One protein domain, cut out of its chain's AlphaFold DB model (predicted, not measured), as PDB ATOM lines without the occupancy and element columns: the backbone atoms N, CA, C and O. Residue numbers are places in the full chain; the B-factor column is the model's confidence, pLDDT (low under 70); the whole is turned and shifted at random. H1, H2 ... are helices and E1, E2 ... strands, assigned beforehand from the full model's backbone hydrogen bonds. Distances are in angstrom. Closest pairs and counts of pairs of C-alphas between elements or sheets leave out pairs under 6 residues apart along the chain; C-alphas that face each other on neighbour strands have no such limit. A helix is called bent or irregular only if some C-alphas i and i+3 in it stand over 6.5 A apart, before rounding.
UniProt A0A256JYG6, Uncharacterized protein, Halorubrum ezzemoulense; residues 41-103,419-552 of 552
ATOM      1  N   LEU A  41     -11.818 -40.746   2.280       65.81
ATOM      2  CA  LEU A  41     -12.473 -39.720   3.101       65.81
ATOM      3  C   LEU A  41     -12.314 -39.979   4.604       65.81
ATOM      4  O   LEU A  41     -12.108 -39.040   5.369       65.81
ATOM      5  N   LEU A  42     -12.366 -41.243   5.023       64.44
ATOM      6  CA  LEU A  42     -12.138 -41.676   6.406       64.44
ATOM      7  C   LEU A  42     -10.644 -41.799   6.759       64.44
ATOM      8  O   LEU A  42     -10.306 -42.229   7.861       64.44
ATOM      9  N   GLY A  43      -9.738 -41.485   5.827       65.25
ATOM     10  CA  GLY A  43      -8.289 -41.510   6.037       65.25
ATOM     11  C   GLY A  43      -7.694 -42.900   6.302       65.25
ATOM     12  O   GLY A  43      -6.543 -43.006   6.723       65.25
ATOM     13  N   ILE A  44      -8.444 -43.975   6.064       68.88
ATOM     14  CA  ILE A  44      -8.048 -45.359   6.362       68.88
ATOM     15  C   ILE A  44      -7.356 -46.052   5.177       68.88
ATOM     16  O   ILE A  44      -6.722 -47.090   5.360       68.88
ATOM     17  N   SER A  45      -7.359 -45.451   3.985       67.88
ATOM     18  CA  SER A  45      -6.636 -45.953   2.801       67.88
ATOM     19  C   SER A  45      -5.164 -46.321   3.025       67.88
ATOM     20  O   SER A  45      -4.757 -47.404   2.595       67.88
ATOM     21  N   PRO A  46      -4.353 -45.530   3.760       68.56
ATOM     22  CA  PRO A  46      -2.973 -45.906   4.054       68.56
ATOM     23  C   PRO A  46      -2.849 -47.198   4.877       68.56
ATOM     24  O   PRO A  46      -1.854 -47.905   4.734       68.56
ATOM     25  N   LEU A  47      -3.839 -47.528   5.716       67.38
ATOM     26  CA  LEU A  47      -3.875 -48.784   6.479       67.38
ATOM     27  C   LEU A  47      -4.167 -49.975   5.550       67.38
ATOM     28  O   LEU A  47      -3.519 -51.019   5.658       67.38
ATOM     29  N   TYR A  48      -5.069 -49.809   4.578       66.62
ATOM     30  CA  TYR A  48      -5.374 -50.851   3.589       66.62
ATOM     31  C   TYR A  48      -4.193 -51.193   2.692       66.62
ATOM     32  O   TYR A  48      -3.924 -52.369   2.445       66.62
ATOM     33  N   GLU A  49      -3.437 -50.191   2.245       68.19
ATOM     34  CA  GLU A  49      -2.229 -50.410   1.442       68.19
ATOM     35  C   GLU A  49      -1.123 -51.168   2.200       68.19
ATOM     36  O   GLU A  49      -0.179 -51.685   1.594       68.19
ATOM     37  N   GLU A  50      -1.201 -51.232   3.530       65.25
ATOM     38  CA  GLU A  50      -0.321 -52.033   4.389       65.25
ATOM     39  C   GLU A  50      -0.881 -53.439   4.675       65.25
ATOM     40  O   GLU A  50      -0.199 -54.266   5.288       65.25
ATOM     41  N   GLY A  51      -2.087 -53.751   4.191       64.44
ATOM     42  CA  GLY A  51      -2.760 -55.038   4.378       64.44
ATOM     43  C   GLY A  51      -3.473 -55.184   5.724       64.44
ATOM     44  O   GLY A  51      -3.634 -56.310   6.187       64.44
ATOM     45  N   VAL A  52      -3.851 -54.074   6.362       66.25
ATOM     46  CA  VAL A  52      -4.697 -54.068   7.563       66.25
ATOM     47  C   VAL A  52      -6.164 -54.239   7.160       66.25
ATOM     48  O   VAL A  52      -6.629 -53.595   6.222       66.25
ATOM     49  N   ASP A  53      -6.898 -55.096   7.872       68.81
ATOM     50  CA  ASP A  53      -8.336 -55.291   7.659       68.81
ATOM     51  C   ASP A  53      -9.182 -54.108   8.171       68.81
ATOM     52  O   ASP A  53      -8.845 -53.487   9.184       68.81
ATOM     53  N   ARG A  54     -10.308 -53.826   7.493       68.38
ATOM     54  CA  ARG A  54     -11.198 -52.686   7.794       68.38
ATOM     55  C   ARG A  54     -11.669 -52.731   9.239       68.38
ATOM     56  O   ARG A  54     -11.575 -51.750   9.971       68.38
ATOM     57  N   PHE A  55     -12.159 -53.896   9.644       68.88
ATOM     58  CA  PHE A  55     -12.757 -54.114  10.949       68.88
ATOM     59  C   PHE A  55     -11.723 -53.929  12.063       68.88
ATOM     60  O   PHE A  55     -12.000 -53.290  13.076       68.88
ATOM     61  N   ASN A  56     -10.496 -54.400  11.830       69.50
ATOM     62  CA  ASN A  56      -9.396 -54.238  12.778       69.50
ATOM     63  C   ASN A  56      -8.930 -52.778  12.904       69.50
ATOM     64  O   ASN A  56      -8.482 -52.373  13.973       69.50
ATOM     65  N   ALA A  57      -9.010 -51.984  11.833       70.00
ATOM     66  CA  ALA A  57      -8.715 -50.556  11.906       70.00
ATOM     67  C   ALA A  57      -9.792 -49.802  12.701       70.00
ATOM     68  O   ALA A  57      -9.458 -48.988  13.560       70.00
ATOM     69  N   PHE A  58     -11.072 -50.106  12.454       73.69
ATOM     70  CA  PHE A  58     -12.190 -49.487  13.169       73.69
ATOM     71  C   PHE A  58     -12.226 -49.852  14.654       73.69
ATOM     72  O   PHE A  58     -12.539 -48.984  15.461       73.69
ATOM     73  N   SER A  59     -11.847 -51.076  15.034       73.81
ATOM     74  CA  SER A  59     -11.876 -51.512  16.437       73.81
ATOM     75  C   SER A  59     -10.963 -50.713  17.370       73.81
ATOM     76  O   SER A  59     -11.208 -50.680  18.567       73.81
ATOM     77  N   LEU A  60      -9.953 -49.998  16.858       76.00
ATOM     78  CA  LEU A  60      -9.163 -49.069  17.679       76.00
ATOM     79  C   LEU A  60      -9.944 -47.803  18.072       76.00
ATOM     80  O   LEU A  60      -9.620 -47.140  19.057       76.00
ATOM     81  N   PHE A  61     -10.952 -47.445  17.285       80.75
ATOM     82  CA  PHE A  61     -11.776 -46.254  17.471       80.75
ATOM     83  C   PHE A  61     -13.173 -46.592  17.997       80.75
ATOM     84  O   PHE A  61     -14.015 -45.699  18.120       80.75
ATOM     85  N   THR A  62     -13.429 -47.862  18.314       80.69
ATOM     86  CA  THR A  62     -14.707 -48.323  18.839       80.69
ATOM     87  C   THR A  62     -14.516 -49.211  20.066       80.69
ATOM     88  O   THR A  62     -13.649 -50.075  20.113       80.69
ATOM     89  N   VAL A  63     -15.347 -49.013  21.084       79.12
ATOM     90  CA  VAL A  63     -15.493 -49.943  22.208       79.12
ATOM     91  C   VAL A  63     -16.830 -50.644  22.015       79.12
ATOM     92  O   VAL A  63     -17.859 -50.006  22.190       79.12
ATOM     93  N   ILE A  64     -16.820 -51.915  21.600       72.44
ATOM     94  CA  ILE A  64     -18.029 -52.716  21.339       72.44
ATOM     95  C   ILE A  64     -18.028 -53.946  22.239       72.44
ATOM     96  O   ILE A  64     -17.008 -54.624  22.377       72.44
ATOM     97  N   ASP A  65     -19.182 -54.240  22.824       57.41
ATOM     98  CA  ASP A  65     -19.369 -55.370  23.722       57.41
ATOM     99  C   ASP A  65     -19.292 -56.721  22.966       57.41
ATOM    100  O   ASP A  65     -20.021 -56.942  21.999       57.41
ATOM    101  N   GLY A  66     -18.375 -57.618  23.363       53.41
ATOM    102  CA  GLY A  66     -18.250 -58.989  22.825       53.41
ATOM    103  C   GLY A  66     -17.077 -59.325  21.878       53.41
ATOM    104  O   GLY A  66     -16.783 -60.504  21.709       53.41
ATOM    105  N   ASP A  67     -16.342 -58.363  21.297       54.50
ATOM    106  CA  ASP A  67     -15.169 -58.646  20.410       54.50
ATOM    107  C   ASP A  67     -13.802 -58.339  21.077       54.50
ATOM    108  O   ASP A  67     -12.735 -58.267  20.458       54.50
ATOM    109  N   LEU A  68     -13.839 -58.167  22.397       55.66
ATOM    110  CA  LEU A  68     -12.850 -57.460  23.217       55.66
ATOM    111  C   LEU A  68     -11.566 -58.258  23.490       55.66
ATOM    112  O   LEU A  68     -10.466 -57.705  23.523       55.66
ATOM    113  N   THR A  69     -11.669 -59.578  23.638       56.06
ATOM    114  CA  THR A  69     -10.503 -60.458  23.836       56.06
ATOM    115  C   THR A  69      -9.679 -60.615  22.552       56.06
ATOM    116  O   THR A  69      -8.453 -60.754  22.614       56.06
ATOM    117  N   ARG A  70     -10.321 -60.520  21.376       57.88
ATOM    118  CA  ARG A  70      -9.651 -60.591  20.064       57.88
ATOM    119  C   ARG A  70      -8.761 -59.383  19.797       57.88
ATOM    120  O   ARG A  70      -7.700 -59.531  19.187       57.88
ATOM    121  N   PHE A  71      -9.153 -58.214  20.300       57.94
ATOM    122  CA  PHE A  71      -8.385 -56.985  20.142       57.94
ATOM    123  C   PHE A  71      -7.030 -57.045  20.874       57.94
ATOM    124  O   PHE A  71      -5.995 -56.695  20.307       57.94
ATOM    125  N   TYR A  72      -6.999 -57.583  22.097       56.09
ATOM    126  CA  TYR A  72      -5.763 -57.721  22.885       56.09
ATOM    127  C   TYR A  72      -4.886 -58.921  22.494       56.09
ATOM    128  O   TYR A  72      -3.689 -58.925  22.795       56.09
ATOM    129  N   GLY A  73      -5.472 -59.948  21.868       53.12
ATOM    130  CA  GLY A  73      -4.801 -61.216  21.563       53.12
ATOM    131  C   GLY A  73      -4.277 -61.374  20.133       53.12
ATOM    132  O   GLY A  73      -3.540 -62.326  19.878       53.12
ATOM    133  N   SER A  74      -4.646 -60.496  19.196       58.28
ATOM    134  CA  SER A  74      -4.249 -60.628  17.789       58.28
ATOM    135  C   SER A  74      -2.956 -59.872  17.471       58.28
ATOM    136  O   SER A  74      -2.740 -58.732  17.868       58.28
ATOM    137  N   ASP A  75      -2.074 -60.515  16.709       60.91
ATOM    138  CA  ASP A  75      -0.840 -59.904  16.199       60.91
ATOM    139  C   ASP A  75      -1.113 -58.738  15.226       60.91
ATOM    140  O   ASP A  75      -0.236 -57.898  15.005       60.91
ATOM    141  N   ASP A  76      -2.323 -58.687  14.665       64.56
ATOM    142  CA  ASP A  76      -2.756 -57.694  13.685       64.56
ATOM    143  C   ASP A  76      -3.015 -56.326  14.334       64.56
ATOM    144  O   ASP A  76      -2.640 -55.305  13.761       64.56
ATOM    145  N   THR A  77      -3.551 -56.265  15.560       70.06
ATOM    146  CA  THR A  77      -3.764 -54.986  16.269       70.06
ATOM    147  C   THR A  77      -2.452 -54.314  16.659       70.06
ATOM    148  O   THR A  77      -2.338 -53.088  16.619       70.06
ATOM    149  N   ALA A  78      -1.413 -55.102  16.954       76.94
ATOM    150  CA  ALA A  78      -0.078 -54.570  17.200       76.94
ATOM    151  C   ALA A  78       0.509 -53.883  15.956       76.94
ATOM    152  O   ALA A  78       1.125 -52.825  16.086       76.94
ATOM    153  N   ASP A  79       0.294 -54.444  14.763       75.56
ATOM    154  CA  ASP A  79       0.749 -53.840  13.505       75.56
ATOM    155  C   ASP A  79       0.023 -52.519  13.206       75.56
ATOM    156  O   ASP A  79       0.646 -51.583  12.705       75.56
ATOM    157  N   ILE A  80      -1.261 -52.418  13.566       77.50
ATOM    158  CA  ILE A  80      -2.076 -51.204  13.396       77.50
ATOM    159  C   ILE A  80      -1.585 -50.082  14.301       77.50
ATOM    160  O   ILE A  80      -1.317 -48.978  13.825       77.50
ATOM    161  N   ILE A  81      -1.425 -50.369  15.596       80.94
ATOM    162  CA  ILE A  81      -0.907 -49.402  16.569       80.94
ATOM    163  C   ILE A  81       0.478 -48.929  16.114       80.94
ATOM    164  O   ILE A  81       0.727 -47.732  16.003       80.94
ATOM    165  N   GLU A  82       1.372 -49.853  15.764       81.75
ATOM    166  CA  GLU A  82       2.701 -49.504  15.261       81.75
ATOM    167  C   GLU A  82       2.647 -48.605  14.016       81.75
ATOM    168  O   GLU A  82       3.382 -47.617  13.945       81.75
ATOM    169  N   PHE A  83       1.762 -48.897  13.059       78.12
ATOM    170  CA  PHE A  83       1.609 -48.085  11.855       78.12
ATOM    171  C   PHE A  83       1.113 -46.666  12.157       78.12
ATOM    172  O   PHE A  83       1.707 -45.703  11.664       78.12
ATOM    173  N   LEU A  84       0.073 -46.523  12.985       78.69
ATOM    174  CA  LEU A  84      -0.490 -45.220  13.359       78.69
ATOM    175  C   LEU A  84       0.530 -44.339  14.088       78.69
ATOM    176  O   LEU A  84       0.561 -43.129  13.894       78.69
ATOM    177  N   PHE A  85       1.435 -44.945  14.856       81.25
ATOM    178  CA  PHE A  85       2.541 -44.241  15.505       81.25
ATOM    179  C   PHE A  85       3.809 -44.127  14.636       81.25
ATOM    180  O   PHE A  85       4.876 -43.764  15.133       81.25
ATOM    181  N   GLY A  86       3.710 -44.394  13.329       75.19
ATOM    182  CA  GLY A  86       4.770 -44.124  12.356       75.19
ATOM    183  C   GLY A  86       5.874 -45.182  12.271       75.19
ATOM    184  O   GLY A  86       6.895 -44.945  11.619       75.19
ATOM    185  N   ILE A  87       5.691 -46.367  12.857       79.25
ATOM    186  CA  ILE A  87       6.637 -47.490  12.765       79.25
ATOM    187  C   ILE A  87       6.431 -48.197  11.411       79.25
ATOM    188  O   ILE A  87       5.894 -49.296  11.303       79.25
ATOM    189  N   ARG A  88       6.876 -47.550  10.324       72.38
ATOM    190  CA  ARG A  88       6.672 -47.982   8.920       72.38
ATOM    191  C   ARG A  88       7.618 -49.097   8.444       72.38
ATOM    192  O   ARG A  88       7.818 -49.294   7.246       72.38
ATOM    193  N   LEU A  89       8.234 -49.836   9.364       74.38
ATOM    194  CA  LEU A  89       9.217 -50.876   9.036       74.38
ATOM    195  C   LEU A  89       8.575 -52.191   8.562       74.38
ATOM    196  O   LEU A  89       9.278 -53.067   8.064       74.38
ATOM    197  N   THR A  90       7.251 -52.330   8.657       71.25
ATOM    198  CA  THR A  90       6.515 -53.554   8.300       71.25
ATOM    199  C   THR A  90       6.616 -53.892   6.809       71.25
ATOM    200  O   THR A  90       6.988 -55.018   6.467       71.25
ATOM    201  N   LYS A  91       6.388 -52.921   5.911       73.31
ATOM    202  CA  LYS A  91       6.588 -53.083   4.455       73.31
ATOM    203  C   LYS A  91       8.025 -53.470   4.113       73.31
ATOM    204  O   LYS A  91       8.246 -54.396   3.333       73.31
ATOM    205  N   LEU A  92       8.998 -52.799   4.732       80.31
ATOM    206  CA  LEU A  92      10.415 -53.094   4.527       80.31
ATOM    207  C   LEU A  92      10.762 -54.512   5.001       80.31
ATOM    208  O   LEU A  92      11.416 -55.248   4.266       80.31
ATOM    209  N   ARG A  93      10.275 -54.930   6.177       83.00
ATOM    210  CA  ARG A  93      10.477 -56.288   6.701       83.00
ATOM    211  C   ARG A  93       9.910 -57.341   5.749       83.00
ATOM    212  O   ARG A  93      10.635 -58.257   5.376       83.00
ATOM    213  N   ARG A  94       8.661 -57.179   5.291       80.62
ATOM    214  CA  ARG A  94       8.023 -58.094   4.323       80.62
ATOM    215  C   ARG A  94       8.782 -58.143   2.993       80.62
ATOM    216  O   ARG A  94       8.963 -59.218   2.427       80.62
ATOM    217  N   ALA A  95       9.264 -57.000   2.501       84.06
ATOM    218  CA  ALA A  95      10.070 -56.941   1.283       84.06
ATOM    219  C   ALA A  95      11.410 -57.681   1.441       84.06
ATOM    220  O   ALA A  95      11.820 -58.408   0.536       84.06
ATOM    221  N   VAL A  96      12.070 -57.546   2.595       88.00
ATOM    222  CA  VAL A  96      13.309 -58.270   2.914       88.00
ATOM    223  C   VAL A  96      13.051 -59.770   3.065       88.00
ATOM    224  O   VAL A  96      13.789 -60.565   2.488       88.00
ATOM    225  N   GLU A  97      11.985 -60.174   3.760       87.62
ATOM    226  CA  GLU A  97      11.561 -61.578   3.876       87.62
ATOM    227  C   GLU A  97      11.313 -62.203   2.499       87.62
ATOM    228  O   GLU A  97      11.833 -63.283   2.199       87.62
ATOM    229  N   LYS A  98      10.585 -61.494   1.629       89.25
ATOM    230  CA  LYS A  98      10.353 -61.910   0.245       89.25
ATOM    231  C   LYS A  98      11.672 -62.057  -0.513       89.25
ATOM    232  O   LYS A  98      11.925 -63.123  -1.071       89.25
ATOM    233  N   ALA A  99      12.554 -61.062  -0.447       88.50
ATOM    234  CA  ALA A  99      13.857 -61.114  -1.105       88.50
ATOM    235  C   ALA A  99      14.731 -62.282  -0.605       88.50
ATOM    236  O   ALA A  99      15.412 -62.924  -1.406       88.50
ATOM    237  N   ILE A 100      14.693 -62.606   0.695       90.06
ATOM    238  CA  ILE A 100      15.371 -63.779   1.280       90.06
ATOM    239  C   ILE A 100      14.776 -65.083   0.741       90.06
ATOM    240  O   ILE A 100      15.509 -66.037   0.477       90.06
ATOM    241  N   SER A 101      13.451 -65.140   0.595       86.12
ATOM    242  CA  SER A 101      12.757 -66.318   0.072       86.12
ATOM    243  C   SER A 101      13.050 -66.568  -1.412       86.12
ATOM    244  O   SER A 101      13.108 -67.727  -1.819       86.12
ATOM    245  N   GLU A 102      13.289 -65.499  -2.177       88.19
ATOM    246  CA  GLU A 102      13.672 -65.526  -3.594       88.19
ATOM    247  C   GLU A 102      15.166 -65.839  -3.789       88.19
ATOM    248  O   GLU A 102      15.541 -66.416  -4.802       88.19
ATOM    249  N   THR A 103      16.029 -65.534  -2.809       85.62
ATOM    250  CA  THR A 103      17.453 -65.938  -2.799       85.62
ATOM    251  C   THR A 103      17.631 -67.346  -2.220       85.62
ATOM    252  O   THR A 103      18.289 -67.575  -1.194       85.62
ATOM    253  N   GLU A 419     -11.908 -43.331  41.217       83.75
ATOM    254  CA  GLU A 419     -12.004 -43.111  42.665       83.75
ATOM    255  C   GLU A 419     -12.842 -44.189  43.367       83.75
ATOM    256  O   GLU A 419     -12.856 -44.233  44.596       83.75
ATOM    257  N   GLU A 420     -13.546 -45.045  42.620       80.69
ATOM    258  CA  GLU A 420     -14.418 -46.097  43.149       80.69
ATOM    259  C   GLU A 420     -14.219 -47.429  42.379       80.69
ATOM    260  O   GLU A 420     -13.489 -47.518  41.399       80.69
ATOM    261  N   GLY A 421     -14.827 -48.528  42.826       79.56
ATOM    262  CA  GLY A 421     -14.799 -49.795  42.084       79.56
ATOM    263  C   GLY A 421     -13.407 -50.411  41.881       79.56
ATOM    264  O   GLY A 421     -12.519 -50.337  42.730       79.56
ATOM    265  N   THR A 422     -13.223 -51.100  40.753       83.31
ATOM    266  CA  THR A 422     -12.099 -52.036  40.563       83.31
ATOM    267  C   THR A 422     -10.732 -51.345  40.496       83.31
ATOM    268  O   THR A 422      -9.719 -51.939  40.875       83.31
ATOM    269  N   PHE A 423     -10.680 -50.089  40.039       86.56
ATOM    270  CA  PHE A 423      -9.436 -49.327  39.883       86.56
ATOM    271  C   PHE A 423      -9.186 -48.297  40.997       86.56
ATOM    272  O   PHE A 423      -8.142 -47.650  40.955       86.56
ATOM    273  N   GLU A 424     -10.022 -48.227  42.044       85.00
ATOM    274  CA  GLU A 424      -9.897 -47.283  43.181       85.00
ATOM    275  C   GLU A 424      -8.483 -47.237  43.803       85.00
ATOM    276  O   GLU A 424      -8.011 -46.222  44.325       85.00
ATOM    277  N   HIS A 425      -7.773 -48.368  43.791       84.19
ATOM    278  CA  HIS A 425      -6.429 -48.491  44.357       84.19
ATOM    279  C   HIS A 425      -5.346 -48.792  43.320       84.19
ATOM    280  O   HIS A 425      -4.225 -49.158  43.696       84.19
ATOM    281  N   ALA A 426      -5.650 -48.630  42.033       87.31
ATOM    282  CA  ALA A 426      -4.690 -48.795  40.954       87.31
ATOM    283  C   ALA A 426      -3.523 -47.805  41.109       87.31
ATOM    284  O   ALA A 426      -3.702 -46.635  41.443       87.31
ATOM    285  N   ASN A 427      -2.291 -48.273  40.920       85.62
ATOM    286  CA  ASN A 427      -1.092 -47.441  41.079       85.62
ATOM    287  C   ASN A 427      -0.045 -47.613  39.982       85.62
ATOM    288  O   ASN A 427       0.975 -46.923  40.017       85.62
ATOM    289  N   GLY A 428      -0.262 -48.522  39.040       89.44
ATOM    290  CA  GLY A 428       0.684 -48.754  37.965       89.44
ATOM    291  C   GLY A 428       0.092 -49.594  36.854       89.44
ATOM    292  O   GLY A 428      -0.858 -50.352  37.055       89.44
ATOM    293  N   VAL A 429       0.688 -49.467  35.674       91.94
ATOM    294  CA  VAL A 429       0.356 -50.300  34.520       91.94
ATOM    295  C   VAL A 429       1.601 -51.066  34.101       91.94
ATOM    296  O   VAL A 429       2.677 -50.500  33.908       91.94
ATOM    297  N   ARG A 430       1.470 -52.377  33.927       90.81
ATOM    298  CA  ARG A 430       2.537 -53.250  33.444       90.81
ATOM    299  C   ARG A 430       2.199 -53.743  32.048       90.81
ATOM    300  O   ARG A 430       1.271 -54.524  31.876       90.81
ATOM    301  N   MET A 431       2.965 -53.298  31.059       89.25
ATOM    302  CA  MET A 431       2.849 -53.794  29.685       89.25
ATOM    303  C   MET A 431       3.488 -55.181  29.579       89.25
ATOM    304  O   MET A 431       4.520 -55.434  30.202       89.25
ATOM    305  N   ALA A 432       2.899 -56.068  28.781       84.75
ATOM    306  CA  ALA A 432       3.464 -57.380  28.510       84.75
ATOM    307  C   ALA A 432       4.740 -57.289  27.659       84.75
ATOM    308  O   ALA A 432       4.868 -56.439  26.767       84.75
ATOM    309  N   ASP A 433       5.661 -58.221  27.896       79.31
ATOM    310  CA  ASP A 433       6.853 -58.394  27.073       79.31
ATOM    311  C   ASP A 433       6.483 -58.980  25.700       79.31
ATOM    312  O   ASP A 433       5.617 -59.845  25.583       79.31
ATOM    313  N   GLY A 434       7.162 -58.537  24.638       80.31
ATOM    314  CA  GLY A 434       6.976 -59.077  23.284       80.31
ATOM    315  C   GLY A 434       6.186 -58.164  22.346       80.31
ATOM    316  O   GLY A 434       6.318 -56.940  22.403       80.31
ATOM    317  N   ARG A 435       5.429 -58.757  21.411       78.81
ATOM    318  CA  ARG A 435       4.762 -58.033  20.311       78.81
ATOM    319  C   ARG A 435       3.411 -57.425  20.690       78.81
ATOM    320  O   ARG A 435       3.116 -56.337  20.215       78.81
ATOM    321  N   SER A 436       2.634 -58.078  21.553       81.50
ATOM    322  CA  SER A 436       1.289 -57.627  21.934       81.50
ATOM    323  C   SER A 436       1.315 -56.351  22.778       81.50
ATOM    324  O   SER A 436       2.265 -56.115  23.526       81.50
ATOM    325  N   TYR A 437       0.247 -55.557  22.714       83.19
ATOM    326  CA  TYR A 437       0.017 -54.404  23.600       83.19
ATOM    327  C   TYR A 437      -0.842 -54.761  24.824       83.19
ATOM    328  O   TYR A 437      -1.448 -53.888  25.438       83.19
ATOM    329  N   SER A 438      -0.881 -56.042  25.197       83.88
ATOM    330  CA  SER A 438      -1.542 -56.478  26.424       83.88
ATOM    331  C   SER A 438      -0.874 -55.859  27.654       83.88
ATOM    332  O   SER A 438       0.331 -55.585  27.672       83.88
ATOM    333  N   PHE A 439      -1.672 -55.621  28.688       87.56
ATOM    334  CA  PHE A 439      -1.230 -54.951  29.902       87.56
ATOM    335  C   PHE A 439      -1.929 -55.529  31.132       87.56
ATOM    336  O   PHE A 439      -2.868 -56.309  31.029       87.56
ATOM    337  N   THR A 440      -1.446 -55.175  32.312       89.00
ATOM    338  CA  THR A 440      -2.042 -55.522  33.603       89.00
ATOM    339  C   THR A 440      -1.994 -54.284  34.482       89.00
ATOM    340  O   THR A 440      -0.982 -53.583  34.489       89.00
ATOM    341  N   ILE A 441      -3.078 -53.994  35.191       89.88
ATOM    342  CA  ILE A 441      -3.133 -52.891  36.150       89.88
ATOM    343  C   ILE A 441      -2.791 -53.446  37.527       89.88
ATOM    344  O   ILE A 441      -3.390 -54.419  37.988       89.88
ATOM    345  N   ASP A 442      -1.800 -52.835  38.160       89.00
ATOM    346  CA  ASP A 442      -1.357 -53.177  39.503       89.00
ATOM    347  C   ASP A 442      -2.084 -52.282  40.516       89.00
ATOM    348  O   ASP A 442      -2.227 -51.073  40.311       89.00
ATOM    349  N   SER A 443      -2.545 -52.880  41.617       86.25
ATOM    350  CA  SER A 443      -3.189 -52.178  42.728       86.25
ATOM    351  C   SER A 443      -2.292 -52.131  43.964       86.25
ATOM    352  O   SER A 443      -1.532 -53.060  44.255       86.25
ATOM    353  N   ARG A 444      -2.433 -51.076  44.776       80.25
ATOM    354  CA  ARG A 444      -1.755 -50.930  46.082       80.25
ATOM    355  C   ARG A 444      -2.099 -52.055  47.056       80.25
ATOM    356  O   ARG A 444      -1.321 -52.312  47.972       80.25
ATOM    357  N   LEU A 445      -3.232 -52.728  46.853       79.56
ATOM    358  CA  LEU A 445      -3.654 -53.888  47.641       79.56
ATOM    359  C   LEU A 445      -2.955 -55.197  47.236       79.56
ATOM    360  O   LEU A 445      -3.180 -56.229  47.866       79.56
ATOM    361  N   GLY A 446      -2.099 -55.173  46.209       73.25
ATOM    362  CA  GLY A 446      -1.423 -56.362  45.685       73.25
ATOM    363  C   GLY A 446      -2.304 -57.231  44.783       73.25
ATOM    364  O   GLY A 446      -1.923 -58.362  44.479       73.25
ATOM    365  N   THR A 447      -3.470 -56.725  44.366       80.06
ATOM    366  CA  THR A 447      -4.304 -57.332  43.322       80.06
ATOM    367  C   THR A 447      -3.818 -56.895  41.941       80.06
ATOM    368  O   THR A 447      -3.412 -55.749  41.746       80.06
ATOM    369  N   ASN A 448      -3.845 -57.829  40.989       83.31
ATOM    370  CA  ASN A 448      -3.467 -57.588  39.600       83.31
ATOM    371  C   ASN A 448      -4.708 -57.770  38.725       83.31
ATOM    372  O   ASN A 448      -5.323 -58.836  38.756       83.31
ATOM    373  N   HIS A 449      -5.019 -56.759  37.926       82.00
ATOM    374  CA  HIS A 449      -6.195 -56.703  37.064       82.00
ATOM    375  C   HIS A 449      -5.746 -56.881  35.616       82.00
ATOM    376  O   HIS A 449      -5.120 -55.996  35.025       82.00
ATOM    377  N   ASN A 450      -5.952 -58.086  35.081       81.69
ATOM    378  CA  ASN A 450      -5.523 -58.450  33.735       81.69
ATOM    379  C   ASN A 450      -6.757 -58.642  32.839       81.69
ATOM    380  O   ASN A 450      -7.470 -59.629  33.034       81.69
ATOM    381  N   PRO A 451      -6.966 -57.782  31.823       76.44
ATOM    382  CA  PRO A 451      -8.137 -57.851  30.957       76.44
ATOM    383  C   PRO A 451      -8.240 -59.179  30.198       76.44
ATOM    384  O   PRO A 451      -9.340 -59.619  29.894       76.44
ATOM    385  N   SER A 452      -7.125 -59.868  29.929       73.75
ATOM    386  CA  SER A 452      -7.133 -61.159  29.223       73.75
ATOM    387  C   SER A 452      -7.693 -62.329  30.045       73.75
ATOM    388  O   SER A 452      -7.864 -63.415  29.498       73.75
ATOM    389  N   LEU A 453      -7.914 -62.144  31.350       74.69
ATOM    390  CA  LEU A 453      -8.471 -63.163  32.248       74.69
ATOM    391  C   LEU A 453      -9.954 -62.929  32.568       74.69
ATOM    392  O   LEU A 453     -10.533 -63.717  33.313       74.69
ATOM    393  N   LEU A 454     -10.541 -61.848  32.052       74.88
ATOM    394  CA  LEU A 454     -11.920 -61.462  32.326       74.88
ATOM    395  C   LEU A 454     -12.857 -62.068  31.279       74.88
ATOM    396  O   LEU A 454     -12.525 -62.115  30.094       74.88
ATOM    397  N   ASP A 455     -14.033 -62.505  31.724       70.00
ATOM    398  CA  ASP A 455     -15.116 -62.893  30.822       70.00
ATOM    399  C   ASP A 455     -15.644 -61.664  30.066       70.00
ATOM    400  O   ASP A 455     -15.654 -60.552  30.597       70.00
ATOM    401  N   GLU A 456     -16.131 -61.874  28.839       67.38
ATOM    402  CA  GLU A 456     -16.630 -60.806  27.957       67.38
ATOM    403  C   GLU A 456     -17.747 -59.973  28.607       67.38
ATOM    404  O   GLU A 456     -17.804 -58.776  28.378       67.38
ATOM    405  N   ALA A 457     -18.549 -60.580  29.491       66.50
ATOM    406  CA  ALA A 457     -19.655 -59.938  30.201       66.50
ATOM    407  C   ALA A 457     -19.249 -59.124  31.455       66.50
ATOM    408  O   ALA A 457     -20.121 -58.730  32.235       66.50
ATOM    409  N   ASN A 458     -17.952 -58.933  31.731       75.56
ATOM    410  CA  ASN A 458     -17.467 -58.304  32.966       75.56
ATOM    411  C   ASN A 458     -17.331 -56.772  32.831       75.56
ATOM    412  O   ASN A 458     -16.605 -56.284  31.969       75.56
ATOM    413  N   ALA A 459     -17.957 -56.000  33.728       76.00
ATOM    414  CA  ALA A 459     -17.848 -54.535  33.763       76.00
ATOM    415  C   ALA A 459     -16.405 -54.012  33.932       76.00
ATOM    416  O   ALA A 459     -16.078 -52.930  33.441       76.00
ATOM    417  N   GLU A 460     -15.520 -54.774  34.587       82.81
ATOM    418  CA  GLU A 460     -14.088 -54.448  34.704       82.81
ATOM    419  C   GLU A 460     -13.406 -54.379  33.324       82.81
ATOM    420  O   GLU A 460     -12.528 -53.544  33.093       82.81
ATOM    421  N   LEU A 461     -13.850 -55.201  32.366       80.44
ATOM    422  CA  LEU A 461     -13.323 -55.198  31.003       80.44
ATOM    423  C   LEU A 461     -13.623 -53.871  30.295       80.44
ATOM    424  O   LEU A 461     -12.742 -53.324  29.630       80.44
ATOM    425  N   THR A 462     -14.815 -53.300  30.497       82.00
ATOM    426  CA  THR A 462     -15.186 -51.986  29.950       82.00
ATOM    427  C   THR A 462     -14.264 -50.880  30.468       82.00
ATOM    428  O   THR A 462     -13.812 -50.041  29.688       82.00
ATOM    429  N   LEU A 463     -13.904 -50.898  31.756       85.88
ATOM    430  CA  LEU A 463     -12.950 -49.938  32.328       85.88
ATOM    431  C   LEU A 463     -11.553 -50.075  31.704       85.88
ATOM    432  O   LEU A 463     -10.947 -49.070  31.322       85.88
ATOM    433  N   HIS A 464     -11.056 -51.305  31.530       86.50
ATOM    434  CA  HIS A 464      -9.793 -51.555  30.823       86.50
ATOM    435  C   HIS A 464      -9.813 -51.004  29.391       86.50
ATOM    436  O   HIS A 464      -8.836 -50.392  28.950       86.50
ATOM    437  N   MET A 465     -10.923 -51.199  28.677       82.94
ATOM    438  CA  MET A 465     -11.105 -50.737  27.303       82.94
ATOM    439  C   MET A 465     -11.101 -49.222  27.202       82.94
ATOM    440  O   MET A 465     -10.309 -48.672  26.435       82.94
ATOM    441  N   LEU A 466     -11.932 -48.555  28.004       87.81
ATOM    442  CA  LEU A 466     -12.012 -47.101  28.027       87.81
ATOM    443  C   LEU A 466     -10.646 -46.491  28.351       87.81
ATOM    444  O   LEU A 466     -10.202 -45.593  27.637       87.81
ATOM    445  N   LEU A 467      -9.942 -47.021  29.357       90.31
ATOM    446  CA  LEU A 467      -8.602 -46.566  29.724       90.31
ATOM    447  C   LEU A 467      -7.606 -46.707  28.564       90.31
ATOM    448  O   LEU A 467      -6.904 -45.750  28.232       90.31
ATOM    449  N   PHE A 468      -7.535 -47.889  27.947       88.62
ATOM    450  CA  PHE A 468      -6.568 -48.181  26.889       88.62
ATOM    451  C   PHE A 468      -6.836 -47.379  25.609       88.62
ATOM    452  O   PHE A 468      -5.918 -46.754  25.074       88.62
ATOM    453  N   HIS A 469      -8.089 -47.340  25.146       88.06
ATOM    454  CA  HIS A 469      -8.473 -46.652  23.908       88.06
ATOM    455  C   HIS A 469      -8.303 -45.145  24.066       88.06
ATOM    456  O   HIS A 469      -7.643 -44.508  23.247       88.06
ATOM    457  N   THR A 470      -8.766 -44.580  25.186       91.12
ATOM    458  CA  THR A 470      -8.577 -43.153  25.482       91.12
ATOM    459  C   THR A 470      -7.091 -42.797  25.560       91.12
ATOM    460  O   THR A 470      -6.684 -41.747  25.065       91.12
ATOM    461  N   ALA A 471      -6.243 -43.663  26.129       91.44
ATOM    462  CA  ALA A 471      -4.802 -43.420  26.187       91.44
ATOM    463  C   ALA A 471      -4.151 -43.420  24.797       91.44
ATOM    464  O   ALA A 471      -3.354 -42.524  24.508       91.44
ATOM    465  N   ILE A 472      -4.500 -44.372  23.925       89.12
ATOM    466  CA  ILE A 472      -3.979 -44.411  22.552       89.12
ATOM    467  C   ILE A 472      -4.455 -43.205  21.749       89.12
ATOM    468  O   ILE A 472      -3.620 -42.493  21.194       89.12
ATOM    469  N   LEU A 473      -5.764 -42.945  21.705       89.25
ATOM    470  CA  LEU A 473      -6.327 -41.831  20.936       89.25
ATOM    471  C   LEU A 473      -5.763 -40.493  21.416       89.25
ATOM    472  O   LEU A 473      -5.399 -39.636  20.610       89.25
ATOM    473  N   SER A 474      -5.571 -40.360  22.728       91.12
ATOM    474  CA  SER A 474      -4.949 -39.180  23.305       91.12
ATOM    475  C   SER A 474      -3.485 -39.003  22.901       91.12
ATOM    476  O   SER A 474      -3.029 -37.867  22.825       91.12
ATOM    477  N   LEU A 475      -2.724 -40.079  22.709       89.81
ATOM    478  CA  LEU A 475      -1.351 -39.983  22.212       89.81
ATOM    479  C   LEU A 475      -1.318 -39.727  20.702       89.81
ATOM    480  O   LEU A 475      -0.400 -39.069  20.216       89.81
ATOM    481  N   LEU A 476      -2.308 -40.228  19.956       87.12
ATOM    482  CA  LEU A 476      -2.428 -39.991  18.520       87.12
ATOM    483  C   LEU A 476      -2.719 -38.518  18.210       87.12
ATOM    484  O   LEU A 476      -2.054 -37.971  17.333       87.12
ATOM    485  N   GLN A 477      -3.611 -37.852  18.954       87.31
ATOM    486  CA  GLN A 477      -3.851 -36.407  18.771       87.31
ATOM    487  C   GLN A 477      -2.622 -35.536  19.062       87.31
ATOM    488  O   GLN A 477      -2.478 -34.472  18.476       87.31
ATOM    489  N   GLU A 478      -1.712 -35.981  19.934       85.62
ATOM    490  CA  GLU A 478      -0.478 -35.242  20.235       85.62
ATOM    491  C   GLU A 478       0.601 -35.425  19.153       85.62
ATOM    492  O   GLU A 478       1.539 -34.631  19.080       85.62
ATOM    493  N   ARG A 479       0.513 -36.492  18.345       78.31
ATOM    494  CA  ARG A 479       1.583 -36.917  17.423       78.31
ATOM    495  C   ARG A 479       1.231 -36.839  15.944       78.31
ATOM    496  O   ARG A 479       2.153 -36.832  15.130       78.31
ATOM    497  N   MET A 480      -0.050 -36.833  15.578       69.19
ATOM    498  CA  MET A 480      -0.483 -36.829  14.182       69.19
ATOM    499  C   MET A 480      -1.163 -35.515  13.803       69.19
ATOM    500  O   MET A 480      -2.251 -35.215  14.279       69.19
ATOM    501  N   ASP A 481      -0.561 -34.797  12.852       60.66
ATOM    502  CA  ASP A 481      -1.140 -33.579  12.268       60.66
ATOM    503  C   ASP A 481      -2.418 -33.875  11.451       60.66
ATOM    504  O   ASP A 481      -3.306 -33.033  11.329       60.66
ATOM    505  N   THR A 482      -2.542 -35.094  10.910       57.12
ATOM    506  CA  THR A 482      -3.707 -35.574  10.151       57.12
ATOM    507  C   THR A 482      -4.178 -36.913  10.715       57.12
ATOM    508  O   THR A 482      -3.751 -37.977  10.264       57.12
ATOM    509  N   ILE A 483      -5.021 -36.867  11.745       60.59
ATOM    510  CA  ILE A 483      -5.668 -38.060  12.303       60.59
ATOM    511  C   ILE A 483      -6.681 -38.584  11.270       60.59
ATOM    512  O   ILE A 483      -7.533 -37.797  10.856       60.59
ATOM    513  N   PRO A 484      -6.609 -39.863  10.856       61.72
ATOM    514  CA  PRO A 484      -7.460 -40.395   9.793       61.72
ATOM    515  C   PRO A 484      -8.938 -40.451  10.203       61.72
ATOM    516  O   PRO A 484      -9.795 -39.974   9.473       61.72
ATOM    517  N   PHE A 485      -9.222 -40.927  11.420       70.94
ATOM    518  CA  PHE A 485     -10.571 -41.077  11.960       70.94
ATOM    519  C   PHE A 485     -10.682 -40.337  13.299       70.94
ATOM    520  O   PHE A 485     -10.006 -40.693  14.261       70.94
ATOM    521  N   ARG A 486     -11.500 -39.279  13.354       77.75
ATOM    522  CA  ARG A 486     -11.683 -38.408  14.536       77.75
ATOM    523  C   ARG A 486     -12.992 -38.687  15.276       77.75
ATOM    524  O   ARG A 486     -13.602 -37.780  15.828       77.75
ATOM    525  N   VAL A 487     -13.435 -39.936  15.276       84.12
ATOM    526  CA  VAL A 487     -14.613 -40.372  16.031       84.12
ATOM    527  C   VAL A 487     -14.177 -41.451  17.011       84.12
ATOM    528  O   VAL A 487     -13.359 -42.301  16.673       84.12
ATOM    529  N   PHE A 488     -14.708 -41.406  18.227       88.38
ATOM    530  CA  PHE A 488     -14.571 -42.462  19.217       88.38
ATOM    531  C   PHE A 488     -15.961 -42.964  19.598       88.38
ATOM    532  O   PHE A 488     -16.726 -42.246  20.244       88.38
ATOM    533  N   LEU A 489     -16.297 -44.174  19.152       86.81
ATOM    534  CA  LEU A 489     -17.590 -44.803  19.409       86.81
ATOM    535  C   LEU A 489     -17.500 -45.675  20.663       86.81
ATOM    536  O   LEU A 489     -16.616 -46.520  20.775       86.81
ATOM    537  N   ILE A 490     -18.439 -45.515  21.580       86.75
ATOM    538  CA  ILE A 490     -18.545 -46.325  22.788       86.75
ATOM    539  C   ILE A 490     -19.929 -46.956  22.785       86.75
ATOM    540  O   ILE A 490     -20.921 -46.277  23.041       86.75
ATOM    541  N   ASP A 491     -19.991 -48.248  22.487       81.19
ATOM    542  CA  ASP A 491     -21.236 -48.994  22.489       81.19
ATOM    543  C   ASP A 491     -21.493 -49.660  23.834       81.19
ATOM    544  O   ASP A 491     -20.647 -50.355  24.394       81.19
ATOM    545  N   SER A 492     -22.693 -49.410  24.344       77.62
ATOM    546  CA  SER A 492     -23.282 -50.001  25.533       77.62
ATOM    547  C   SER A 492     -22.306 -50.056  26.715       77.62
ATOM    548  O   SER A 492     -22.067 -51.131  27.264       77.62
ATOM    549  N   PRO A 493     -21.778 -48.906  27.197       77.38
ATOM    550  CA  PRO A 493     -20.792 -48.873  28.284       77.38
ATOM    551  C   PRO A 493     -21.301 -49.484  29.602       77.38
ATOM    552  O   PRO A 493     -20.509 -49.782  30.491       77.38
ATOM    553  N   TYR A 494     -22.614 -49.692  29.727       76.62
ATOM    554  CA  TYR A 494     -23.280 -50.323  30.870       76.62
ATOM    555  C   TYR A 494     -23.818 -51.740  30.574       76.62
ATOM    556  O   TYR A 494     -24.557 -52.287  31.394       76.62
ATOM    557  N   GLY A 495     -23.516 -52.309  29.401       66.69
ATOM    558  CA  GLY A 495     -24.038 -53.603  28.939       66.69
ATOM    559  C   GLY A 495     -23.485 -54.796  29.722       66.69
ATOM    560  O   GLY A 495     -24.227 -55.724  30.052       66.69
ATOM    561  N   ASN A 496     -22.212 -54.717  30.111       64.56
ATOM    562  CA  ASN A 496     -21.506 -55.763  30.840       64.56
ATOM    563  C   ASN A 496     -21.831 -55.757  32.329       64.56
ATOM    564  O   ASN A 496     -21.626 -54.745  32.992       64.56
ATOM    565  N   GLY A 497     -22.327 -56.900  32.827       59.66
ATOM    566  CA  GLY A 497     -22.544 -57.266  34.231       59.66
ATOM    567  C   GLY A 497     -22.630 -56.095  35.208       59.66
ATOM    568  O   GLY A 497     -21.603 -55.625  35.682       59.66
ATOM    569  N   GLN A 498     -23.850 -55.652  35.533       57.59
ATOM    570  CA  GLN A 498     -24.107 -54.478  36.375       57.59
ATOM    571  C   GLN A 498     -23.579 -54.644  37.811       57.59
ATOM    572  O   GLN A 498     -24.330 -54.978  38.728       57.59
ATOM    573  N   ASP A 499     -22.292 -54.378  38.016       67.25
ATOM    574  CA  ASP A 499     -21.735 -54.112  39.336       67.25
ATOM    575  C   ASP A 499     -21.864 -52.616  39.635       67.25
ATOM    576  O   ASP A 499     -21.308 -51.760  38.937       67.25
ATOM    577  N   SER A 500     -22.622 -52.297  40.684       66.62
ATOM    578  CA  SER A 500     -22.851 -50.930  41.151       66.62
ATOM    579  C   SER A 500     -21.566 -50.164  41.468       66.62
ATOM    580  O   SER A 500     -21.593 -48.933  41.436       66.62
ATOM    581  N   GLU A 501     -20.468 -50.867  41.763       71.75
ATOM    582  CA  GLU A 501     -19.183 -50.252  42.093       71.75
ATOM    583  C   GLU A 501     -18.474 -49.705  40.837       71.75
ATOM    584  O   GLU A 501     -18.063 -48.548  40.819       71.75
ATOM    585  N   ASN A 502     -18.425 -50.466  39.737       81.56
ATOM    586  CA  ASN A 502     -17.743 -50.048  38.500       81.56
ATOM    587  C   ASN A 502     -18.542 -49.036  37.660       81.56
ATOM    588  O   ASN A 502     -17.956 -48.224  36.944       81.56
ATOM    589  N   ILE A 503     -19.877 -49.045  37.743       80.62
ATOM    590  CA  ILE A 503     -20.749 -48.150  36.955       80.62
ATOM    591  C   ILE A 503     -20.447 -46.667  37.217       80.62
ATOM    592  O   ILE A 503     -20.539 -45.835  36.306       80.62
ATOM    593  N   ARG A 504     -20.096 -46.316  38.458       82.88
ATOM    594  CA  ARG A 504     -19.793 -44.931  38.836       82.88
ATOM    595  C   ARG A 504     -18.519 -44.440  38.170       82.88
ATOM    596  O   ARG A 504     -18.531 -43.361  37.583       82.88
ATOM    597  N   ASP A 505     -17.485 -45.267  38.187       86.94
ATOM    598  CA  ASP A 505     -16.205 -44.997  37.549       86.94
ATOM    599  C   ASP A 505     -16.306 -44.951  36.025       86.94
ATOM    600  O   ASP A 505     -15.765 -44.038  35.405       86.94
ATOM    601  N   ILE A 506     -17.096 -45.847  35.422       86.69
ATOM    602  CA  ILE A 506     -17.434 -45.772  33.993       86.69
ATOM    603  C   ILE A 506     -18.086 -44.418  33.686       86.69
ATOM    604  O   ILE A 506     -17.658 -43.715  32.775       86.69
ATOM    605  N   THR A 507     -19.087 -44.007  34.470       86.50
ATOM    606  CA  THR A 507     -19.812 -42.742  34.247       86.50
ATOM    607  C   THR A 507     -18.914 -41.516  34.425       86.50
ATOM    608  O   THR A 507     -18.978 -40.582  33.623       86.50
ATOM    609  N   ASN A 508     -18.080 -41.504  35.466       86.06
ATOM    610  CA  ASN A 508     -17.148 -40.410  35.730       86.06
ATOM    611  C   ASN A 508     -16.108 -40.310  34.609       86.06
ATOM    612  O   ASN A 508     -15.902 -39.227  34.065       86.06
ATOM    613  N   PHE A 509     -15.528 -41.435  34.190       89.06
ATOM    614  CA  PHE A 509     -14.541 -41.443  33.120       89.06
ATOM    615  C   PHE A 509     -15.156 -41.038  31.775       89.06
ATOM    616  O   PHE A 509     -14.590 -40.192  31.088       89.06
ATOM    617  N   LEU A 510     -16.362 -41.522  31.435       88.56
ATOM    618  CA  LEU A 510     -17.103 -41.082  30.242       88.56
ATOM    619  C   LEU A 510     -17.290 -39.563  30.203       88.56
ATOM    620  O   LEU A 510     -17.161 -38.962  29.139       88.56
ATOM    621  N   LYS A 511     -17.553 -38.921  31.345       87.94
ATOM    622  CA  LYS A 511     -17.668 -37.459  31.434       87.94
ATOM    623  C   LYS A 511     -16.352 -36.737  31.120       87.94
ATOM    624  O   LYS A 511     -16.364 -35.614  30.620       87.94
ATOM    625  N   GLU A 512     -15.217 -37.360  31.407       89.12
ATOM    626  CA  GLU A 512     -13.901 -36.760  31.204       89.12
ATOM    627  C   GLU A 512     -13.331 -36.973  29.801       89.12
ATOM    628  O   GLU A 512     -12.578 -36.123  29.327       89.12
ATOM    629  N   ILE A 513     -13.699 -38.059  29.109       91.38
ATOM    630  CA  ILE A 513     -13.161 -38.397  27.779       91.38
ATOM    631  C   ILE A 513     -13.214 -37.216  26.788       91.38
ATOM    632  O   ILE A 513     -12.178 -36.961  26.176       91.38
ATOM    633  N   PRO A 514     -14.303 -36.428  26.652       88.75
ATOM    634  CA  PRO A 514     -14.337 -35.284  25.732       88.75
ATOM    635  C   PRO A 514     -13.340 -34.170  26.082       88.75
ATOM    636  O   PRO A 514     -12.920 -33.411  25.213       88.75
ATOM    637  N   GLN A 515     -12.938 -34.062  27.352       88.50
ATOM    638  CA  GLN A 515     -11.911 -33.112  27.792       88.50
ATOM    639  C   GLN A 515     -10.498 -33.641  27.525       88.50
ATOM    640  O   GLN A 515      -9.565 -32.858  27.357       88.50
ATOM    641  N   ILE A 516     -10.330 -34.966  27.511       90.75
ATOM    642  CA  ILE A 516      -9.060 -35.622  27.197       90.75
ATOM    643  C   ILE A 516      -8.844 -35.659  25.679       90.75
ATOM    644  O   ILE A 516      -7.742 -35.373  25.218       90.75
ATOM    645  N   LEU A 517      -9.876 -36.017  24.913       90.00
ATOM    646  CA  LEU A 517      -9.855 -36.213  23.465       90.00
ATOM    647  C   LEU A 517     -10.486 -35.016  22.741       90.00
ATOM    648  O   LEU A 517     -11.533 -35.138  22.115       90.00
ATOM    649  N   THR A 518      -9.849 -33.848  22.821       88.25
ATOM    650  CA  THR A 518     -10.407 -32.600  22.267       88.25
ATOM    651  C   THR A 518     -10.502 -32.591  20.742       88.25
ATOM    652  O   THR A 518     -11.292 -31.838  20.182       88.25
ATOM    653  N   GLU A 519      -9.697 -33.414  20.068       85.56
ATOM    654  CA  GLU A 519      -9.685 -33.540  18.605       85.56
ATOM    655  C   GLU A 519     -10.631 -34.637  18.079       85.56
ATOM    656  O   GLU A 519     -10.686 -34.850  16.866       85.56
ATOM    657  N   PHE A 520     -11.358 -35.340  18.960       86.25
ATOM    658  CA  PHE A 520     -12.266 -36.432  18.597       86.25
ATOM    659  C   PHE A 520     -13.716 -36.122  18.971       86.25
ATOM    660  O   PHE A 520     -14.014 -35.621  20.054       86.25
ATOM    661  N   GLN A 521     -14.641 -36.520  18.103       86.19
ATOM    662  CA  GLN A 521     -16.053 -36.614  18.433       86.19
ATOM    663  C   GLN A 521     -16.313 -37.918  19.190       86.19
ATOM    664  O   GLN A 521     -16.082 -39.005  18.666       86.19
ATOM    665  N   VAL A 522     -16.812 -37.820  20.420       86.88
ATOM    666  CA  VAL A 522     -17.137 -38.983  21.254       86.88
ATOM    667  C   VAL A 522     -18.625 -39.286  21.123       86.88
ATOM    668  O   VAL A 522     -19.456 -38.429  21.423       86.88
ATOM    669  N   ILE A 523     -18.962 -40.493  20.675       84.94
ATOM    670  CA  ILE A 523     -20.341 -40.949  20.476       84.94
ATOM    671  C   ILE A 523     -20.571 -42.156  21.378       84.94
ATOM    672  O   ILE A 523     -19.886 -43.164  21.243       84.94
ATOM    673  N   GLY A 524     -21.533 -42.058  22.293       81.81
ATOM    674  CA  GLY A 524     -21.922 -43.156  23.171       81.81
ATOM    675  C   GLY A 524     -23.312 -43.679  22.827       81.81
ATOM    676  O   GLY A 524     -24.264 -42.901  22.845       81.81
ATOM    677  N   THR A 525     -23.454 -44.977  22.567       79.81
ATOM    678  CA  THR A 525     -24.759 -45.653  22.509       79.81
ATOM    679  C   THR A 525     -24.977 -46.391  23.821       79.81
ATOM    680  O   THR A 525     -24.091 -47.081  24.304       79.81
ATOM    681  N   MET A 526     -26.128 -46.216  24.465       74.00
ATOM    682  CA  MET A 526     -26.403 -46.865  25.748       74.00
ATOM    683  C   MET A 526     -27.891 -47.152  25.917       74.00
ATOM    684  O   MET A 526     -28.730 -46.366  25.483       74.00
ATOM    685  N   ALA A 527     -28.213 -48.260  26.587       67.44
ATOM    686  CA  ALA A 527     -29.538 -48.443  27.174       67.44
ATOM    687  C   ALA A 527     -29.761 -47.389  28.271       67.44
ATOM    688  O   ALA A 527     -28.789 -46.937  28.879       67.44
ATOM    689  N   GLU A 528     -31.020 -47.006  28.519       62.78
ATOM    690  CA  GLU A 528     -31.378 -45.929  29.451       62.78
ATOM    691  C   GLU A 528     -30.675 -46.125  30.813       62.78
ATOM    692  O   GLU A 528     -30.979 -47.083  31.537       62.78
ATOM    693  N   PRO A 529     -29.684 -45.278  31.162       62.66
ATOM    694  CA  PRO A 529     -28.969 -45.428  32.417       62.66
ATOM    695  C   PRO A 529     -29.887 -45.041  33.580       62.66
ATOM    696  O   PRO A 529     -30.906 -44.370  33.412       62.66
ATOM    697  N   THR A 530     -29.521 -45.418  34.807       64.94
ATOM    698  CA  THR A 530     -30.237 -44.920  35.988       64.94
ATOM    699  C   THR A 530     -30.245 -43.386  36.007       64.94
ATOM    700  O   THR A 530     -29.253 -42.748  35.650       64.94
ATOM    701  N   PHE A 531     -31.362 -42.793  36.447       61.06
ATOM    702  CA  PHE A 531     -31.629 -41.345  36.399       61.06
ATOM    703  C   PHE A 531     -30.468 -40.471  36.917       61.06
ATOM    704  O   PHE A 531     -30.174 -39.416  36.355       61.06
ATOM    705  N   ASP A 532     -29.763 -40.930  37.954       68.88
ATOM    706  CA  ASP A 532     -28.623 -40.214  38.536       68.88
ATOM    707  C   ASP A 532     -27.382 -40.191  37.626       68.88
ATOM    708  O   ASP A 532     -26.654 -39.199  37.614       68.88
ATOM    709  N   HIS A 533     -27.131 -41.245  36.844       72.50
ATOM    710  CA  HIS A 533     -26.037 -41.278  35.865       72.50
ATOM    711  C   HIS A 533     -26.407 -40.520  34.589       72.50
ATOM    712  O   HIS A 533     -25.578 -39.772  34.074       72.50
ATOM    713  N   TRP A 534     -27.667 -40.628  34.149       70.31
ATOM    714  CA  TRP A 534     -28.210 -39.859  33.025       70.31
ATOM    715  C   TRP A 534     -27.975 -38.354  33.216       70.31
ATOM    716  O   TRP A 534     -27.345 -37.694  32.390       70.31
ATOM    717  N   ARG A 535     -28.354 -37.834  34.389       71.69
ATOM    718  CA  ARG A 535     -28.190 -36.419  34.736       71.69
ATOM    719  C   ARG A 535     -26.727 -35.966  34.778       71.69
ATOM    720  O   ARG A 535     -26.436 -34.812  34.486       71.69
ATOM    721  N   LYS A 536     -25.791 -36.843  35.162       76.31
ATOM    722  CA  LYS A 536     -24.355 -36.507  35.180       76.31
ATOM    723  C   LYS A 536     -23.772 -36.349  33.775       76.31
ATOM    724  O   LYS A 536     -22.816 -35.582  33.626       76.31
ATOM    725  N   LEU A 537     -24.309 -37.087  32.801       80.62
ATOM    726  CA  LEU A 537     -23.859 -37.086  31.409       80.62
ATOM    727  C   LEU A 537     -24.530 -35.988  30.574       80.62
ATOM    728  O   LEU A 537     -23.866 -35.449  29.695       80.62
ATOM    729  N   GLU A 538     -25.776 -35.608  30.879       77.94
ATOM    730  CA  GLU A 538     -26.525 -34.542  30.180       77.94
ATOM    731  C   GLU A 538     -25.776 -33.193  30.166       77.94
ATOM    732  O   GLU A 538     -25.844 -32.436  29.202       77.94
ATOM    733  N   ASP A 539     -24.979 -32.913  31.203       76.38
ATOM    734  CA  ASP A 539     -24.153 -31.701  31.284       76.38
ATOM    735  C   ASP A 539     -22.989 -31.675  30.269       76.38
ATOM    736  O   ASP A 539     -22.333 -30.647  30.103       76.38
ATOM    737  N   THR A 540     -22.639 -32.814  29.664       79.00
ATOM    738  CA  THR A 540     -21.426 -32.991  28.840       79.00
ATOM    739  C   THR A 540     -21.730 -33.546  27.450       79.00
ATOM    740  O   THR A 540     -21.047 -33.186  26.495       79.00
ATOM    741  N   TYR A 541     -22.765 -34.373  27.321       81.12
ATOM    742  CA  TYR A 541     -23.193 -34.993  26.073       81.12
ATOM    743  C   TYR A 541     -24.575 -34.494  25.662       81.12
ATOM    744  O   TYR A 541     -25.450 -34.290  26.502       81.12
ATOM    745  N   LEU A 542     -24.794 -34.361  24.353       79.56
ATOM    746  CA  LEU A 542     -26.141 -34.235  23.810       79.56
ATOM    747  C   LEU A 542     -26.793 -35.623  23.848       79.56
ATOM    748  O   LEU A 542     -26.407 -36.502  23.081       79.56
ATOM    749  N   LEU A 543     -27.731 -35.822  24.773       73.25
ATOM    750  CA  LEU A 543     -28.454 -37.081  24.928       73.25
ATOM    751  C   LEU A 543     -29.761 -37.022  24.129       73.25
ATOM    752  O   LEU A 543     -30.645 -36.235  24.462       73.25
ATOM    753  N   THR A 544     -29.882 -37.868  23.109       72.00
ATOM    754  CA  THR A 544     -31.088 -37.986  22.275       72.00
ATOM    755  C   THR A 544     -31.581 -39.427  22.306       72.00
ATOM    756  O   THR A 544     -30.773 -40.359  22.296       72.00
ATOM    757  N   ALA A 545     -32.899 -39.632  22.359       67.31
ATOM    758  CA  ALA A 545     -33.461 -40.973  22.249       67.31
ATOM    759  C   ALA A 545     -33.296 -41.479  20.809       67.31
ATOM    760  O   ALA A 545     -33.566 -40.751  19.859       67.31
ATOM    761  N   ILE A 546     -32.878 -42.738  20.640       63.22
ATOM    762  CA  ILE A 546     -32.669 -43.326  19.305       63.22
ATOM    763  C   ILE A 546     -33.972 -43.317  18.484       63.22
ATOM    764  O   ILE A 546     -33.923 -43.102  17.278       63.22
ATOM    765  N   GLU A 547     -35.132 -43.472  19.134       62.38
ATOM    766  CA  GLU A 547     -36.459 -43.414  18.496       62.38
ATOM    767  C   GLU A 547     -36.696 -42.083  17.755       62.38
ATOM    768  O   GLU A 547     -37.260 -42.081  16.667       62.38
ATOM    769  N   GLU A 548     -36.177 -40.961  18.271       59.50
ATOM    770  CA  GLU A 548     -36.309 -39.637  17.637       59.50
ATOM    771  C   GLU A 548     -35.463 -39.488  16.360       59.50
ATOM    772  O   GLU A 548     -35.717 -38.583  15.570       59.50
ATOM    773  N   HIS A 549     -34.477 -40.367  16.149       56.94
ATOM    774  CA  HIS A 549     -33.637 -40.431  14.948       56.94
ATOM    775  C   HIS A 549     -34.044 -41.548  13.974       56.94
ATOM    776  O   HIS A 549     -33.467 -41.644  12.896       56.94
ATOM    777  N   MET A 550     -34.977 -42.425  14.363       47.19
ATOM    778  CA  MET A 550     -35.492 -43.509  13.515       47.19
ATOM    779  C   MET A 550     -36.795 -43.138  12.794       47.19
ATOM    780  O   MET A 550     -37.117 -43.757  11.784       47.19
ATOM    781  N   ASP A 551     -37.531 -42.154  13.318       44.84
ATOM    782  CA  ASP A 551     -38.766 -41.616  12.729       44.84
ATOM    783  C   ASP A 551     -38.525 -40.361  11.850       44.84
ATOM    784  O   ASP A 551     -39.481 -39.750  11.359       44.84
ATOM    785  N   SER A 552     -37.257 -39.973  11.668       39.03
ATOM    786  CA  SER A 552     -36.761 -38.996  10.687       39.03
ATOM    787  C   SER A 552     -35.990 -39.725   9.605       39.03
ATOM    788  O   SER A 552     -36.229 -39.419   8.424       39.03
TER     789      SER A 552
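What this domain is: This is residues 41 to 103 and 419 to 552 of the 552 residues of an uncharacterized protein of Halorubrum ezzemoulense (UniProt A0A256JYG6). A small two-stranded parallel sheet, E3 and E4, packs with H6 and one part of H7, while H6, H7 and H8 run side by side in a row; short helices H1 to H4 gather loosely on another side of H6. The hairpin E1 and E2 lies off this body, residues 92 to 103, of which 92 to 102 belong to H5, stick out as a long arm, and residues 547 to 552, of which 547 to 550 belong to H9, are a free tail. The printed part has 197 residues with nine named helices and four named strands, in the order H1 H2 H3 H4 H5 E1 E2 H6 E3 H7 E4 H8 H9, and its class is mostly helix. It is compact, with a radius of gyration of the C-alphas of 18.6 A, and spans 67 by 51 by 28 A.

Where its parts are: E3 is residues 487 to 491, 12.6 A, and E4 residues 521 to 525, 13.2 A. H6, residues 459 to 479, is 30.9 A long and begins at C-alpha 459 (-17.848, -54.535, 33.763). H7, residues 500 to 516, is 24.9 A long and only just irregular: C-alphas 511 and 514 are 7.0 A apart. H8 is residues 531 to 538. H1 is residues 45 to 48, with C-alpha 45 at (-6.636, -45.953, 2.801); H2 is 54 to 58, H3 68 to 73, H4 75 to 84 and H5 89 to 102, 19.8 A. E1 is residues 426 to 431, 14.5 A, and E2 439 to 443, 13.3 A. H9, residues 547 to 550, ends at C-alpha 550 (-35.492, -43.509, 13.515).

How they stand to each other: E3 and E4 are parallel, with N 488 and O 521 2.8 A apart, within hydrogen-bond range. E3, H7 and E4 form a strand-helix-strand unit, two parallel neighbour strands with a helix between, its crossover right-handed. H6 and E3 are near each other. H6 touches H7, closest at the C-alphas of Leu 463 and Ile 506, 6.3 A, at a shallow tilt of 10 degrees, the same way. H7 touches H8 with residues 504 to 511 alone, closest at the C-alphas of Lys 511 and Leu 537, 6.2 A. H2 touches H4, closest at the C-alphas of Asn 56 and Thr 77, 6.7 A. The hairpin E1 and E2 is antiparallel, with N 430 and O 440 2.8 A apart. Every O i to N i+4 pair is within hydrogen-bond range in H2 and H5; the counts are 1 of 2 in H3, 5 of 6 in H4, 16 of 17 in H6, 9 of 13 in H7 and 3 of 4 in H8, while H1 and H9 are too short for such a pair.

The domain as a whole: The C-alphas farthest apart, of Thr 103 and Phe 531, are 67.5 A apart. Residues 104 to 418 are not printed, and C-alphas 103 and 419 are 58.8 A apart across the cut. The link E2 to H6 is long. Mean pLDDT of the printed part is 76.6; 55 residues are under 70, among them 41 to 56 and 545 to 552.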